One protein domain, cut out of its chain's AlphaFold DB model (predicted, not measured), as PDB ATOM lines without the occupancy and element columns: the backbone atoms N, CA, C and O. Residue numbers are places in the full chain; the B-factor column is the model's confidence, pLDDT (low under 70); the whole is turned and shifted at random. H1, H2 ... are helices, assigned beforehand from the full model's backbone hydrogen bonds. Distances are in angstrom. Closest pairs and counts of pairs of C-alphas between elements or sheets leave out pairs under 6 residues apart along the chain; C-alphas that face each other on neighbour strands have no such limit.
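What this domain is: This is residues 2 to 97 of the 97 residues of the protein "DksA C4-type domain-containing protein" of Halomonas olivaria (UniProt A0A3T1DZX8). One long helix, H2, makes the long arm of an open V, and a shorter helix, H4, makes the other arm, slanting back from the far end of H2; a loop region with the small helix H3 joins the two arms. At the other end of H2 the first printed residues, with the tiny helix H1, fold back beside its beginning, while residues 85 to 97 stick out as the free end of the second arm. The printed part has 96 residues with four named helices, in the order H1, H2, H3, H4, and no named strand; the class is all helix. It is extended, with a radius of gyration of the C-alphas of 20.4 A, and flat, spanning 60 by 42 by 20 A.

Where its parts are: H1 is residues 2 to 5, beginning at C-alpha 2 (305.750, 199.885, 141.195). H2, residues 14 to 50, measures 54.3 A from C-alpha 14 (286.392, 201.219, 152.437) to C-alpha 50. H3 is residues 65 to 70. H4, residues 78 to 95, measures 25.8 A and ends at C-alpha 95 (304.762, 171.815, 165.898).

How they stand to each other: No two helices touch. H1 and H2 are only just apart, at 8.2 A between their closest C-alphas. H3 and H4 are only just apart too, at 8.5 A. H2 is apart from H3 and from H4. Residues 25 to 36 of H2 stand free. In H2, H3 and H4 every O i to N i+4 pair is within hydrogen-bond range; H1 is too short for such a pair.

The domain as a whole: The C-alphas farthest apart, those of Asp 11 and Glu 61, are 59.8 A apart. The printed part has no cut. The link from H2 to H3, 14 residues, is long. The pLDDT is under 70 at residues 2 to 11 and 96 to 97.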
ATOM      1  N   LYS A   2     305.734 198.650 140.381       50.59
ATOM      2  CA  LYS A   2     305.750 199.885 141.195       50.59
ATOM      3  C   LYS A   2     304.754 200.948 140.702       50.59
ATOM      4  O   LYS A   2     304.073 201.553 141.515       50.59
ATOM      5  N   ASP A   3     304.596 201.084 139.385       49.19
ATOM      6  CA  ASP A   3     303.697 202.086 138.782       49.19
ATOM      7  C   ASP A   3     302.202 201.725 138.876       49.19
ATOM      8  O   ASP A   3     301.346 202.605 138.825       49.19
ATOM      9  N   VAL A   4     301.884 200.437 139.067       53.62
ATOM     10  CA  VAL A   4     300.506 199.953 139.296       53.62
ATOM     11  C   VAL A   4     300.097 200.179 140.753       53.62
ATOM     12  O   VAL A   4     298.960 200.529 141.025       53.62
ATOM     13  N   ILE A   5     301.045 200.040 141.684       56.38
ATOM     14  CA  ILE A   5     300.822 200.246 143.122       56.38
ATOM     15  C   ILE A   5     300.731 201.745 143.461       56.38
ATOM     16  O   ILE A   5     299.983 202.133 144.348       56.38
ATOM     17  N   ALA A   6     301.458 202.610 142.747       55.41
ATOM     18  CA  ALA A   6     301.562 204.031 143.083       55.41
ATOM     19  C   ALA A   6     300.400 204.919 142.585       55.41
ATOM     20  O   ALA A   6     300.381 206.109 142.895       55.41
ATOM     21  N   SER A   7     299.463 204.402 141.778       56.41
ATOM     22  CA  SER A   7     298.562 205.252 140.980       56.41
ATOM     23  C   SER A   7     297.093 205.318 141.421       56.41
ATOM     24  O   SER A   7     296.326 206.036 140.775       56.41
ATOM     25  N   ARG A   8     296.656 204.681 142.522       63.91
ATOM     26  CA  ARG A   8     295.222 204.712 142.877       63.91
ATOM     27  C   ARG A   8     294.901 204.715 144.373       63.91
ATOM     28  O   ARG A   8     294.530 203.686 144.905       63.91
ATOM     29  N   GLU A   9     294.909 205.892 145.006       63.59
ATOM     30  CA  GLU A   9     294.396 206.062 146.385       63.59
ATOM     31  C   GLU A   9     293.911 207.492 146.697       63.59
ATOM     32  O   GLU A   9     294.434 208.142 147.597       63.59
ATOM     33  N   ARG A  10     292.931 208.054 145.973       56.47
ATOM     34  CA  ARG A  10     292.335 209.327 146.449       56.47
ATOM     35  C   ARG A  10     290.812 209.398 146.542       56.47
ATOM     36  O   ARG A  10     290.356 210.281 147.246       56.47
ATOM     37  N   ASP A  11     290.059 208.466 145.950       61.22
ATOM     38  CA  ASP A  11     288.579 208.504 145.937       61.22
ATOM     39  C   ASP A  11     287.927 207.093 145.935       61.22
ATOM     40  O   ASP A  11     286.912 206.876 145.280       61.22
ATOM     41  N   SER A  12     288.520 206.097 146.607       77.50
ATOM     42  CA  SER A  12     287.931 204.743 146.756       77.50
ATOM     43  C   SER A  12     287.287 204.575 148.136       77.50
ATOM     44  O   SER A  12     287.814 205.109 149.116       77.50
ATOM     45  N   ASP A  13     286.176 203.839 148.221       88.44
ATOM     46  CA  ASP A  13     285.505 203.560 149.496       88.44
ATOM     47  C   ASP A  13     286.210 202.448 150.306       88.44
ATOM     48  O   ASP A  13     287.166 201.819 149.845       88.44
ATOM     49  N   GLU A  14     285.772 202.218 151.548       89.56
ATOM     50  CA  GLU A  14     286.392 201.219 152.437       89.56
ATOM     51  C   GLU A  14     286.318 199.791 151.862       89.56
ATOM     52  O   GLU A  14     287.209 198.975 152.104       89.56
ATOM     53  N   SER A  15     285.282 199.485 151.073       90.88
ATOM     54  CA  SER A  15     285.112 198.173 150.439       90.88
ATOM     55  C   SER A  15     286.093 197.981 149.279       90.88
ATOM     56  O   SER A  15     286.683 196.905 149.124       90.88
ATOM     57  N   ASP A  16     286.297 199.026 148.479       87.94
ATOM     58  CA  ASP A  16     287.273 199.058 147.396       87.94
ATOM     59  C   ASP A  16     288.702 198.918 147.938       87.94
ATOM     60  O   ASP A  16     289.507 198.163 147.386       87.94
ATOM     61  N   GLN A  17     289.012 199.592 149.053       86.88
ATOM     62  CA  GLN A  17     290.315 199.487 149.719       86.88
ATOM     63  C   GLN A  17     290.577 198.067 150.230       86.88
ATOM     64  O   GLN A  17     291.624 197.492 149.931       86.88
ATOM     65  N   ALA A  18     289.608 197.465 150.926       89.50
ATOM     66  CA  ALA A  18     289.742 196.099 151.432       89.50
ATOM     67  C   ALA A  18     289.964 195.076 150.302       89.50
ATOM     68  O   ALA A  18     290.783 194.163 150.431       89.50
ATOM     69  N   SER A  19     289.264 195.240 149.176       90.31
ATOM     70  CA  SER A  19     289.415 194.361 148.009       90.31
ATOM     71  C   SER A  19     290.799 194.512 147.368       90.31
ATOM     72  O   SER A  19     291.468 193.515 147.086       90.31
ATOM     73  N   PHE A  20     291.266 195.753 147.206       87.56
ATOM     74  CA  PHE A  20     292.586 196.047 146.656       87.56
ATOM     75  C   PHE A  20     293.725 195.496 147.522       87.56
ATOM     76  O   PHE A  20     294.686 194.935 146.993       87.56
ATOM     77  N   GLU A  21     293.629 195.616 148.846       88.56
ATOM     78  CA  GLU A  21     294.644 195.082 149.756       88.56
ATOM     79  C   GLU A  21     294.810 193.562 149.612       88.56
ATOM     80  O   GLU A  21     295.941 193.060 149.599       88.56
ATOM     81  N   GLU A  22     293.711 192.819 149.454       93.31
ATOM     82  CA  GLU A  22     293.778 191.371 149.235       93.31
ATOM     83  C   GLU A  22     294.375 191.035 147.862       93.31
ATOM     84  O   GLU A  22     295.253 190.170 147.765       93.31
ATOM     85  N   GLU A  23     293.987 191.753 146.804       90.94
ATOM     86  CA  GLU A  23     294.585 191.593 145.473       90.94
ATOM     87  C   GLU A  23     296.095 191.860 145.495       90.94
ATOM     88  O   GLU A  23     296.889 191.059 144.984       90.94
ATOM     89  N   LEU A  24     296.516 192.945 146.149       90.94
ATOM     90  CA  LEU A  24     297.920 193.293 146.323       90.94
ATOM     91  C   LEU A  24     298.665 192.202 147.098       90.94
ATOM     92  O   LEU A  24     299.754 191.781 146.702       90.94
ATOM     93  N   ARG A  25     298.077 191.696 148.183       93.81
ATOM     94  CA  ARG A  25     298.653 190.615 148.990       93.81
ATOM     95  C   ARG A  25     298.857 189.339 148.173       93.81
ATOM     96  O   ARG A  25     299.897 188.685 148.317       93.81
ATOM     97  N   LEU A  26     297.907 188.976 147.315       95.75
ATOM     98  CA  LEU A  26     298.039 187.834 146.407       95.75
ATOM     99  C   LEU A  26     299.125 188.081 145.351       95.75
ATOM    100  O   LEU A  26     299.978 187.212 145.146       95.75
ATOM    101  N   ALA A  27     299.157 189.272 144.752       93.62
ATOM    102  CA  ALA A  27     300.162 189.653 143.764       93.62
ATOM    103  C   ALA A  27     301.588 189.609 144.339       93.62
ATOM    104  O   ALA A  27     302.499 189.073 143.706       93.62
ATOM    105  N   LEU A  28     301.785 190.089 145.569       95.19
ATOM    106  CA  LEU A  28     303.080 190.034 146.254       95.19
ATOM    107  C   LEU A  28     303.534 188.591 146.520       95.19
ATOM    108  O   LEU A  28     304.706 188.263 146.332       95.19
ATOM    109  N   ARG A  29     302.615 187.700 146.912       96.62
ATOM    110  CA  ARG A  29     302.921 186.268 147.085       96.62
ATOM    111  C   ARG A  29     303.297 185.597 145.768       96.62
ATOM    112  O   ARG A  29     304.167 184.729 145.766       96.62
ATOM    113  N   GLN A  30     302.640 185.966 144.674       96.88
ATOM    114  CA  GLN A  30     302.965 185.451 143.348       96.88
ATOM    115  C   GLN A  30     304.356 185.921 142.901       96.88
ATOM    116  O   GLN A  30     305.178 185.094 142.511       96.88
ATOM    117  N   ALA A  31     304.661 187.210 143.071       96.88
ATOM    118  CA  ALA A  31     305.973 187.770 142.751       96.88
ATOM    119  C   ALA A  31     307.115 187.102 143.548       96.88
ATOM    120  O   ALA A  31     308.174 186.809 142.991       96.88
ATOM    121  N   ASP A  32     306.908 186.793 144.835       97.31
ATOM    122  CA  ASP A  32     307.890 186.045 145.640       97.31
ATOM    123  C   ASP A  32     308.119 184.621 145.096       97.31
ATOM    124  O   ASP A  32     309.265 184.171 144.990       97.31
ATOM    125  N   ARG A  33     307.059 183.914 144.679       97.81
ATOM    126  CA  ARG A  33     307.188 182.581 144.056       97.81
ATOM    127  C   ARG A  33     307.970 182.635 142.747       97.81
ATOM    128  O   ARG A  33     308.820 181.775 142.520       97.81
ATOM    129  N   GLU A  34     307.702 183.634 141.913       97.88
ATOM    130  CA  GLU A  34     308.397 183.847 140.638       97.88
ATOM    131  C   GLU A  34     309.878 184.172 140.852       97.88
ATOM    132  O   GLU A  34     310.738 183.554 140.226       97.88
ATOM    133  N   SER A  35     310.192 185.045 141.811       97.81
ATOM    134  CA  SER A  35     311.574 185.364 142.189       97.81
ATOM    135  C   SER A  35     312.342 184.121 142.657       97.81
ATOM    136  O   SER A  35     313.460 183.846 142.213       97.81
ATOM    137  N   ARG A  36     311.722 183.274 143.489       97.81
ATOM    138  CA  ARG A  36     312.322 181.991 143.902       97.81
ATOM    139  C   ARG A  36     312.513 181.032 142.732       97.81
ATOM    140  O   ARG A  36     313.496 180.292 142.714       97.81
ATOM    141  N   LEU A  37     311.587 181.003 141.777       97.38
ATOM    142  CA  LEU A  37     311.726 180.177 140.580       97.38
ATOM    143  C   LEU A  37     312.905 180.641 139.718       97.38
ATOM    144  O   LEU A  37     313.694 179.790 139.317       97.38
ATOM    145  N   LEU A  38     313.068 181.950 139.507       98.38
ATOM    146  CA  LEU A  38     314.216 182.517 138.789       98.38
ATOM    147  C   LEU A  38     315.539 182.090 139.431       98.38
ATOM    148  O   LEU A  38     316.384 181.506 138.759       98.38
ATOM    149  N   ASN A  39     315.659 182.238 140.753       98.38
ATOM    150  CA  ASN A  39     316.846 181.792 141.490       98.38
ATOM    151  C   ASN A  39     317.122 180.285 141.317       98.38
ATOM    152  O   ASN A  39     318.272 179.853 141.234       98.38
ATOM    153  N   ASN A  40     316.075 179.456 141.255       98.19
ATOM    154  CA  ASN A  40     316.227 178.020 141.010       98.19
ATOM    155  C   ASN A  40     316.665 177.702 139.573       98.19
ATOM    156  O   ASN A  40     317.400 176.736 139.376       98.19
ATOM    157  N   ILE A  41     316.228 178.487 138.586       98.62
ATOM    158  CA  ILE A  41     316.676 178.365 137.192       98.62
ATOM    159  C   ILE A  41     318.152 178.751 137.088       98.62
ATOM    160  O   ILE A  41     318.939 177.979 136.548       98.62
ATOM    161  N   GLU A  42     318.553 179.882 137.670       98.56
ATOM    162  CA  GLU A  42     319.956 180.311 137.696       98.56
ATOM    163  C   GLU A  42     320.862 179.277 138.372       98.56
ATOM    164  O   GLU A  42     321.940 178.964 137.870       98.56
ATOM    165  N   ALA A  43     320.417 178.692 139.488       98.19
ATOM    166  CA  ALA A  43     321.152 177.620 140.151       98.19
ATOM    167  C   ALA A  43     321.280 176.367 139.267       98.19
ATOM    168  O   ALA A  43     322.342 175.749 139.232       98.19
ATOM    169  N   ALA A  44     320.225 175.992 138.538       98.31
ATOM    170  CA  ALA A  44     320.271 174.866 137.608       98.31
ATOM    171  C   ALA A  44     321.243 175.124 136.446       98.31
ATOM    172  O   ALA A  44     322.023 174.236 136.112       98.31
ATOM    173  N   LEU A  45     321.250 176.337 135.883       98.62
ATOM    174  CA  LEU A  45     322.196 176.740 134.836       98.62
ATOM    175  C   LEU A  45     323.648 176.664 135.325       98.62
ATOM    176  O   LEU A  45     324.476 176.041 134.668       98.62
ATOM    177  N   LYS A  46     323.942 177.179 136.526       98.38
ATOM    178  CA  LYS A  46     325.280 177.062 137.135       98.38
ATOM    179  C   LYS A  46     325.725 175.610 137.304       98.38
ATOM    180  O   LYS A  46     326.887 175.289 137.089       98.38
ATOM    181  N   ARG A  47     324.801 174.716 137.665       98.06
ATOM    182  CA  ARG A  47     325.088 173.279 137.772       98.06
ATOM    183  C   ARG A  47     325.357 172.620 136.421       98.06
ATOM    184  O   ARG A  47     326.082 171.633 136.362       98.06
ATOM    185  N   ILE A  48     324.765 173.128 135.340       98.25
ATOM    186  CA  ILE A  48     325.084 172.667 133.983       98.25
ATOM    187  C   ILE A  48     326.521 173.065 133.647       98.25
ATOM    188  O   ILE A  48     327.289 172.224 133.191       98.25
ATOM    189  N   GLU A  49     326.897 174.312 133.936       98.31
ATOM    190  CA  GLU A  49     328.257 174.817 133.714       98.31
ATOM    191  C   GLU A  49     329.310 174.057 134.535       98.31
ATOM    192  O   GLU A  49     330.391 173.774 134.023       98.31
ATOM    193  N   SER A  50     328.996 173.675 135.780       97.56
ATOM    194  CA  SER A  50     329.897 172.882 136.628       97.56
ATOM    195  C   SER A  50     329.935 171.387 136.286       97.56
ATOM    196  O   SER A  50     330.792 170.670 136.796       97.56
ATOM    197  N   GLY A  51     329.026 170.896 135.435       96.69
ATOM    198  CA  GLY A  51     328.894 169.472 135.108       96.69
ATOM    199  C   GLY A  51     328.169 168.632 136.169       96.69
ATOM    200  O   GLY A  51     328.112 167.411 136.056       96.69
ATOM    201  N   GLU A  52     327.582 169.261 137.188       97.12
ATOM    202  CA  GLU A  52     326.858 168.598 138.286       97.12
ATOM    203  C   GLU A  52     325.351 168.453 138.010       97.12
ATOM    204  O   GLU A  52     324.589 167.903 138.820       97.12
ATOM    205  N   TYR A  53     324.867 169.006 136.899       98.38
ATOM    206  CA  TYR A  53     323.464 168.911 136.520       98.38
ATOM    207  C   TYR A  53     323.050 167.463 136.261       98.38
ATOM    208  O   TYR A  53     323.757 166.688 135.625       98.38
ATOM    209  N   GLY A  54     321.864 167.108 136.747       98.00
ATOM    210  CA  GLY A  54     321.313 165.766 136.599       98.00
ATOM    211  C   GLY A  54     321.674 164.792 137.718       98.00
ATOM    212  O   GLY A  54     321.167 163.678 137.699       98.00
ATOM    213  N   TYR A  55     322.444 165.208 138.725       98.44
ATOM    214  CA  TYR A  55     322.740 164.396 139.912       98.44
ATOM    215  C   TYR A  55     322.056 164.940 141.171       98.44
ATOM    216  O   TYR A  55     321.793 166.133 141.306       98.44
ATOM    217  N   CYS A  56     321.704 164.058 142.096       98.31
ATOM    218  CA  CYS A  56     321.054 164.402 143.350       98.31
ATOM    219  C   CYS A  56     322.042 165.112 144.283       98.31
ATOM    220  O   CYS A  56     323.066 164.536 144.632       98.31
ATOM    221  N   GLU A  57     321.710 166.313 144.765       97.44
ATOM    222  CA  GLU A  57     322.575 167.070 145.695       97.44
ATOM    223  C   GLU A  57     322.781 166.367 147.049       97.44
ATOM    224  O   GLU A  57     323.739 166.661 147.755       97.44
ATOM    225  N   GLN A  58     321.894 165.441 147.420       97.56
ATOM    226  CA  GLN A  58     321.961 164.745 148.707       97.56
ATOM    227  C   GLN A  58     322.659 163.382 148.629       97.56
ATOM    228  O   GLN A  58     323.340 163.000 149.577       97.56
ATOM    229  N   THR A  59     322.448 162.619 147.553       97.44
ATOM    230  CA  THR A  59     322.958 161.238 147.433       97.44
ATOM    231  C   THR A  59     324.038 161.081 146.368       97.44
ATOM    232  O   THR A  59     324.733 160.072 146.367       97.44
ATOM    233  N   GLY A  60     324.189 162.045 145.455       96.62
ATOM    234  CA  GLY A  60     325.068 161.937 144.287       96.62
ATOM    235  C   GLY A  60     324.521 161.050 143.161       96.62
ATOM    236  O   GLY A  60     325.131 160.957 142.103       96.62
ATOM    237  N   GLU A  61     323.365 160.413 143.348       97.31
ATOM    238  CA  GLU A  61     322.760 159.521 142.353       97.31
ATOM    239  C   GLU A  61     322.135 160.285 141.179       97.31
ATOM    240  O   GLU A  61     321.686 161.422 141.353       97.31
ATOM    241  N   PRO A  62     322.032 159.676 139.985       97.88
ATOM    242  CA  PRO A  62     321.390 160.317 138.847       97.88
ATOM    243  C   PRO A  62     319.902 160.591 139.110       97.88
ATOM    244  O   PRO A  62     319.141 159.743 139.577       97.88
ATOM    245  N   ILE A  63     319.457 161.791 138.753       98.44
ATOM    246  CA  ILE A  63     318.049 162.171 138.721       98.44
ATOM    247  C   ILE A  63     317.452 161.621 137.424       98.44
ATOM    248  O   ILE A  63     317.962 161.876 136.336       98.44
ATOM    249  N   GLY A  64     316.340 160.888 137.532       97.44
ATOM    250  CA  GLY A  64     315.682 160.286 136.372       97.44
ATOM    251  C   GLY A  64     315.365 161.304 135.271       97.44
ATOM    252  O   GLY A  64     314.801 162.368 135.539       97.44
ATOM    253  N   LEU A  65     315.675 160.953 134.021       97.62
ATOM    254  CA  LEU A  65     315.536 161.853 132.870       97.62
ATOM    255  C   LEU A  65     314.107 162.390 132.714       97.62
ATOM    256  O   LEU A  65     313.918 163.594 132.573       97.62
ATOM    257  N   ALA A  66     313.093 161.524 132.821       97.75
ATOM    258  CA  ALA A  66     311.685 161.928 132.766       97.75
ATOM    259  C   ALA A  66     311.335 163.002 133.812       97.75
ATOM    260  O   ALA A  66     310.543 163.907 133.547       97.75
ATOM    261  N   ARG A  67     311.972 162.953 134.988       97.25
ATOM    262  CA  ARG A  67     311.770 163.943 136.043       97.25
ATOM    263  C   ARG A  67     312.413 165.283 135.709       97.25
ATOM    264  O   ARG A  67     311.794 166.302 135.985       97.25
ATOM    265  N   LEU A  68     313.609 165.297 135.121       98.06
ATOM    266  CA  LEU A  68     314.251 166.536 134.663       98.06
ATOM    267  C   LEU A  68     313.505 167.149 133.475       98.06
ATOM    268  O   LEU A  68     313.332 168.360 133.439       98.06
ATOM    269  N   MET A  69     312.982 166.327 132.561       97.56
ATOM    270  CA  MET A  69     312.136 166.793 131.456       97.56
ATOM    271  C   MET A  69     310.859 167.474 131.958       97.56
ATOM    272  O   MET A  69     310.443 168.487 131.405       97.56
ATOM    273  N   PHE A  70     310.251 166.942 133.022       97.56
ATOM    274  CA  PHE A  70     309.071 167.550 133.635       97.56
ATOM    275  C   PHE A  70     309.419 168.756 134.523       97.56
ATOM    276  O   PHE A  70     308.718 169.765 134.522       97.56
ATOM    277  N   ARG A  71     310.503 168.662 135.300       97.31
ATOM    278  CA  ARG A  71     310.966 169.702 136.224       97.31
ATOM    279  C   ARG A  71     312.487 169.891 136.119       97.31
ATOM    280  O   ARG A  71     313.229 169.340 136.935       97.31
ATOM    281  N   PRO A  72     312.956 170.749 135.195       97.75
ATOM    282  CA  PRO A  72     314.387 170.945 134.942       97.75
ATOM    283  C   PRO A  72     315.165 171.545 136.118       97.75
ATOM    284  O   PRO A  72     316.377 171.396 136.197       97.75
ATOM    285  N   THR A  73     314.486 172.213 137.050       98.12
ATOM    286  CA  THR A  73     315.097 172.844 138.234       98.12
ATOM    287  C   THR A  73     315.219 171.902 139.433       98.12
ATOM    288  O   THR A  73     315.513 172.338 140.549       98.12
ATOM    289  N   ALA A  74     314.917 170.615 139.261       98.00
ATOM    290  CA  ALA A  74     314.857 169.690 140.375       98.00
ATOM    291  C   ALA A  74     316.255 169.259 140.848       98.00
ATOM    292  O   ALA A  74     317.080 168.806 140.062       98.00
ATOM    293  N   LYS A  75     316.497 169.371 142.161       97.81
ATOM    294  CA  LYS A  75     317.830 169.200 142.770       97.81
ATOM    295  C   LYS A  75     318.105 167.821 143.374       97.81
ATOM    296  O   LYS A  75     319.258 167.441 143.542       97.81
ATOM    297  N   LEU A  76     317.046 167.086 143.707       98.19
ATOM    298  CA  LEU A  76     317.101 165.795 144.406       98.19
ATOM    299  C   LEU A  76     316.548 164.675 143.528       98.19
ATOM    300  O   LEU A  76     315.677 164.951 142.705       98.19
ATOM    301  N   CYS A  77     316.979 163.428 143.731       97.88
ATOM    302  CA  CYS A  77     316.291 162.250 143.194       97.88
ATOM    303  C   CYS A  77     314.920 162.054 143.878       97.88
ATOM    304  O   CYS A  77     314.584 162.763 144.831       97.88
ATOM    305  N   ILE A  78     314.098 161.134 143.358       96.88
ATOM    306  CA  ILE A  78     312.741 160.885 143.881       96.88
ATOM    307  C   ILE A  78     312.814 160.435 145.341       96.88
ATOM    308  O   ILE A  78     312.240 161.092 146.201       96.88
ATOM    309  N   GLU A  79     313.618 159.415 145.633       97.12
ATOM    310  CA  GLU A  79     313.749 158.848 146.979       97.12
ATOM    311  C   GLU A  79     314.243 159.872 148.010       97.12
ATOM    312  O   GLU A  79     313.736 159.950 149.130       97.12
ATOM    313  N   ALA A  80     315.232 160.697 147.643       97.94
ATOM    314  CA  ALA A  80     315.710 161.767 148.513       97.94
ATOM    315  C   ALA A  80     314.621 162.821 148.753       97.94
ATOM    316  O   ALA A  80     314.470 163.300 149.880       97.94
ATOM    317  N   LYS A  81     313.832 163.158 147.723       97.62
ATOM    318  CA  LYS A  81     312.743 164.125 147.870       97.62
ATOM    319  C   LYS A  81     311.606 163.584 148.740       97.62
ATOM    320  O   LYS A  81     311.122 164.320 149.593       97.62
ATOM    321  N   GLU A  82     311.242 162.316 148.589       97.44
ATOM    322  CA  GLU A  82     310.235 161.652 149.425       97.44
ATOM    323  C   GLU A  82     310.657 161.628 150.898       97.44
ATOM    324  O   GLU A  82     309.878 162.011 151.771       97.44
ATOM    325  N   ARG A  83     311.917 161.270 151.187       96.81
ATOM    326  CA  ARG A  83     312.461 161.318 152.556       96.81
ATOM    327  C   ARG A  83     312.410 162.728 153.146       96.81
ATOM    328  O   ARG A  83     312.052 162.885 154.311       96.81
ATOM    329  N   GLN A  84     312.740 163.747 152.352       96.56
ATOM    330  CA  GLN A  84     312.649 165.144 152.782       96.56
ATOM    331  C   GLN A  84     311.201 165.536 153.119       96.56
ATOM    332  O   GLN A  84     310.952 166.123 154.169       96.56
ATOM    333  N   GLU A  85     310.237 165.182 152.269       95.94
ATOM    334  CA  GLU A  85     308.819 165.499 152.483       95.94
ATOM    335  C   GLU A  85     308.233 164.777 153.705       95.94
ATOM    336  O   GLU A  85     307.469 165.372 154.466       95.94
ATOM    337  N   GLN A  86     308.634 163.524 153.948       95.38
ATOM    338  CA  GLN A  86     308.260 162.791 155.162       95.38
ATOM    339  C   GLN A  86     308.769 163.501 156.421       95.38
ATOM    340  O   GLN A  86     308.004 163.715 157.362       95.38
ATOM    341  N   GLN A  87     310.039 163.919 156.434       93.62
ATOM    342  CA  GLN A  87     310.613 164.668 157.555       93.62
ATOM    343  C   GLN A  87     309.869 165.988 157.780       93.62
ATOM    344  O   GLN A  87     309.445 166.266 158.902       93.62
ATOM    345  N   GLU A  88     309.639 166.771 156.722       92.31
ATOM    346  CA  GLU A  88     308.868 168.020 156.787       92.31
ATOM    347  C   GLU A  88     307.461 167.795 157.363       92.31
ATOM    348  O   GLU A  88     306.998 168.577 158.197       92.31
ATOM    349  N   HIS A  89     306.791 166.705 156.975       89.69
ATOM    350  CA  HIS A  89     305.479 166.339 157.503       89.69
ATOM    351  C   HIS A  89     305.521 166.019 159.005       89.69
ATOM    352  O   HIS A  89     304.688 166.530 159.760       89.69
ATOM    353  N   HIS A  90     306.496 165.218 159.452       87.50
ATOM    354  CA  HIS A  90     306.684 164.909 160.872       87.50
ATOM    355  C   HIS A  90     306.959 166.170 161.698       87.50
ATOM    356  O   HIS A  90     306.298 166.385 162.714       87.50
ATOM    357  N   TYR A  91     307.860 167.043 161.232       85.19
ATOM    358  CA  TYR A  91     308.150 168.319 161.894       85.19
ATOM    359  C   TYR A  91     306.938 169.240 161.946       85.19
ATOM    360  O   TYR A  91     306.718 169.911 162.953       85.19
ATOM    361  N   ARG A  92     306.145 169.284 160.870       84.94
ATOM    362  CA  ARG A  92     304.908 170.056 160.861       84.94
ATOM    363  C   ARG A  92     303.973 169.527 161.938       84.94
ATOM    364  O   ARG A  92     303.559 170.325 162.763       84.94
ATOM    365  N   LYS A  93     303.695 168.218 161.977       77.38
ATOM    366  CA  LYS A  93     302.804 167.605 162.975       77.38
ATOM    367  C   LYS A  93     303.247 167.908 164.413       77.38
ATOM    368  O   LYS A  93     302.440 168.410 165.178       77.38
ATOM    369  N   ALA A  94     304.527 167.706 164.727       76.19
ATOM    370  CA  ALA A  94     305.074 167.948 166.063       76.19
ATOM    371  C   ALA A  94     305.040 169.426 166.505       76.19
ATOM    372  O   ALA A  94     305.163 169.705 167.687       76.19
ATOM    373  N   ARG A  95     304.914 170.383 165.574       70.31
ATOM    374  CA  ARG A  95     304.762 171.815 165.898       70.31
ATOM    375  C   ARG A  95     303.326 172.178 166.307       70.31
ATOM    376  O   ARG A  95     303.127 173.219 166.923       70.31
ATOM    377  N   TRP A  96     302.338 171.387 165.890       60.78
ATOM    378  CA  TRP A  96     300.913 171.636 166.153       60.78
ATOM    379  C   TRP A  96     300.368 170.823 167.340       60.78
ATOM    380  O   TRP A  96     299.181 170.938 167.639       60.78
ATOM    381  N   GLU A  97     301.217 170.018 167.980       48.75
ATOM    382  CA  GLU A  97     300.980 169.309 169.246       48.75
ATOM    383  C   GLU A  97     301.716 170.038 170.380       48.75
ATOM    384  O   GLU A  97     301.130 170.144 171.479       48.75
TER     385      GLU A  97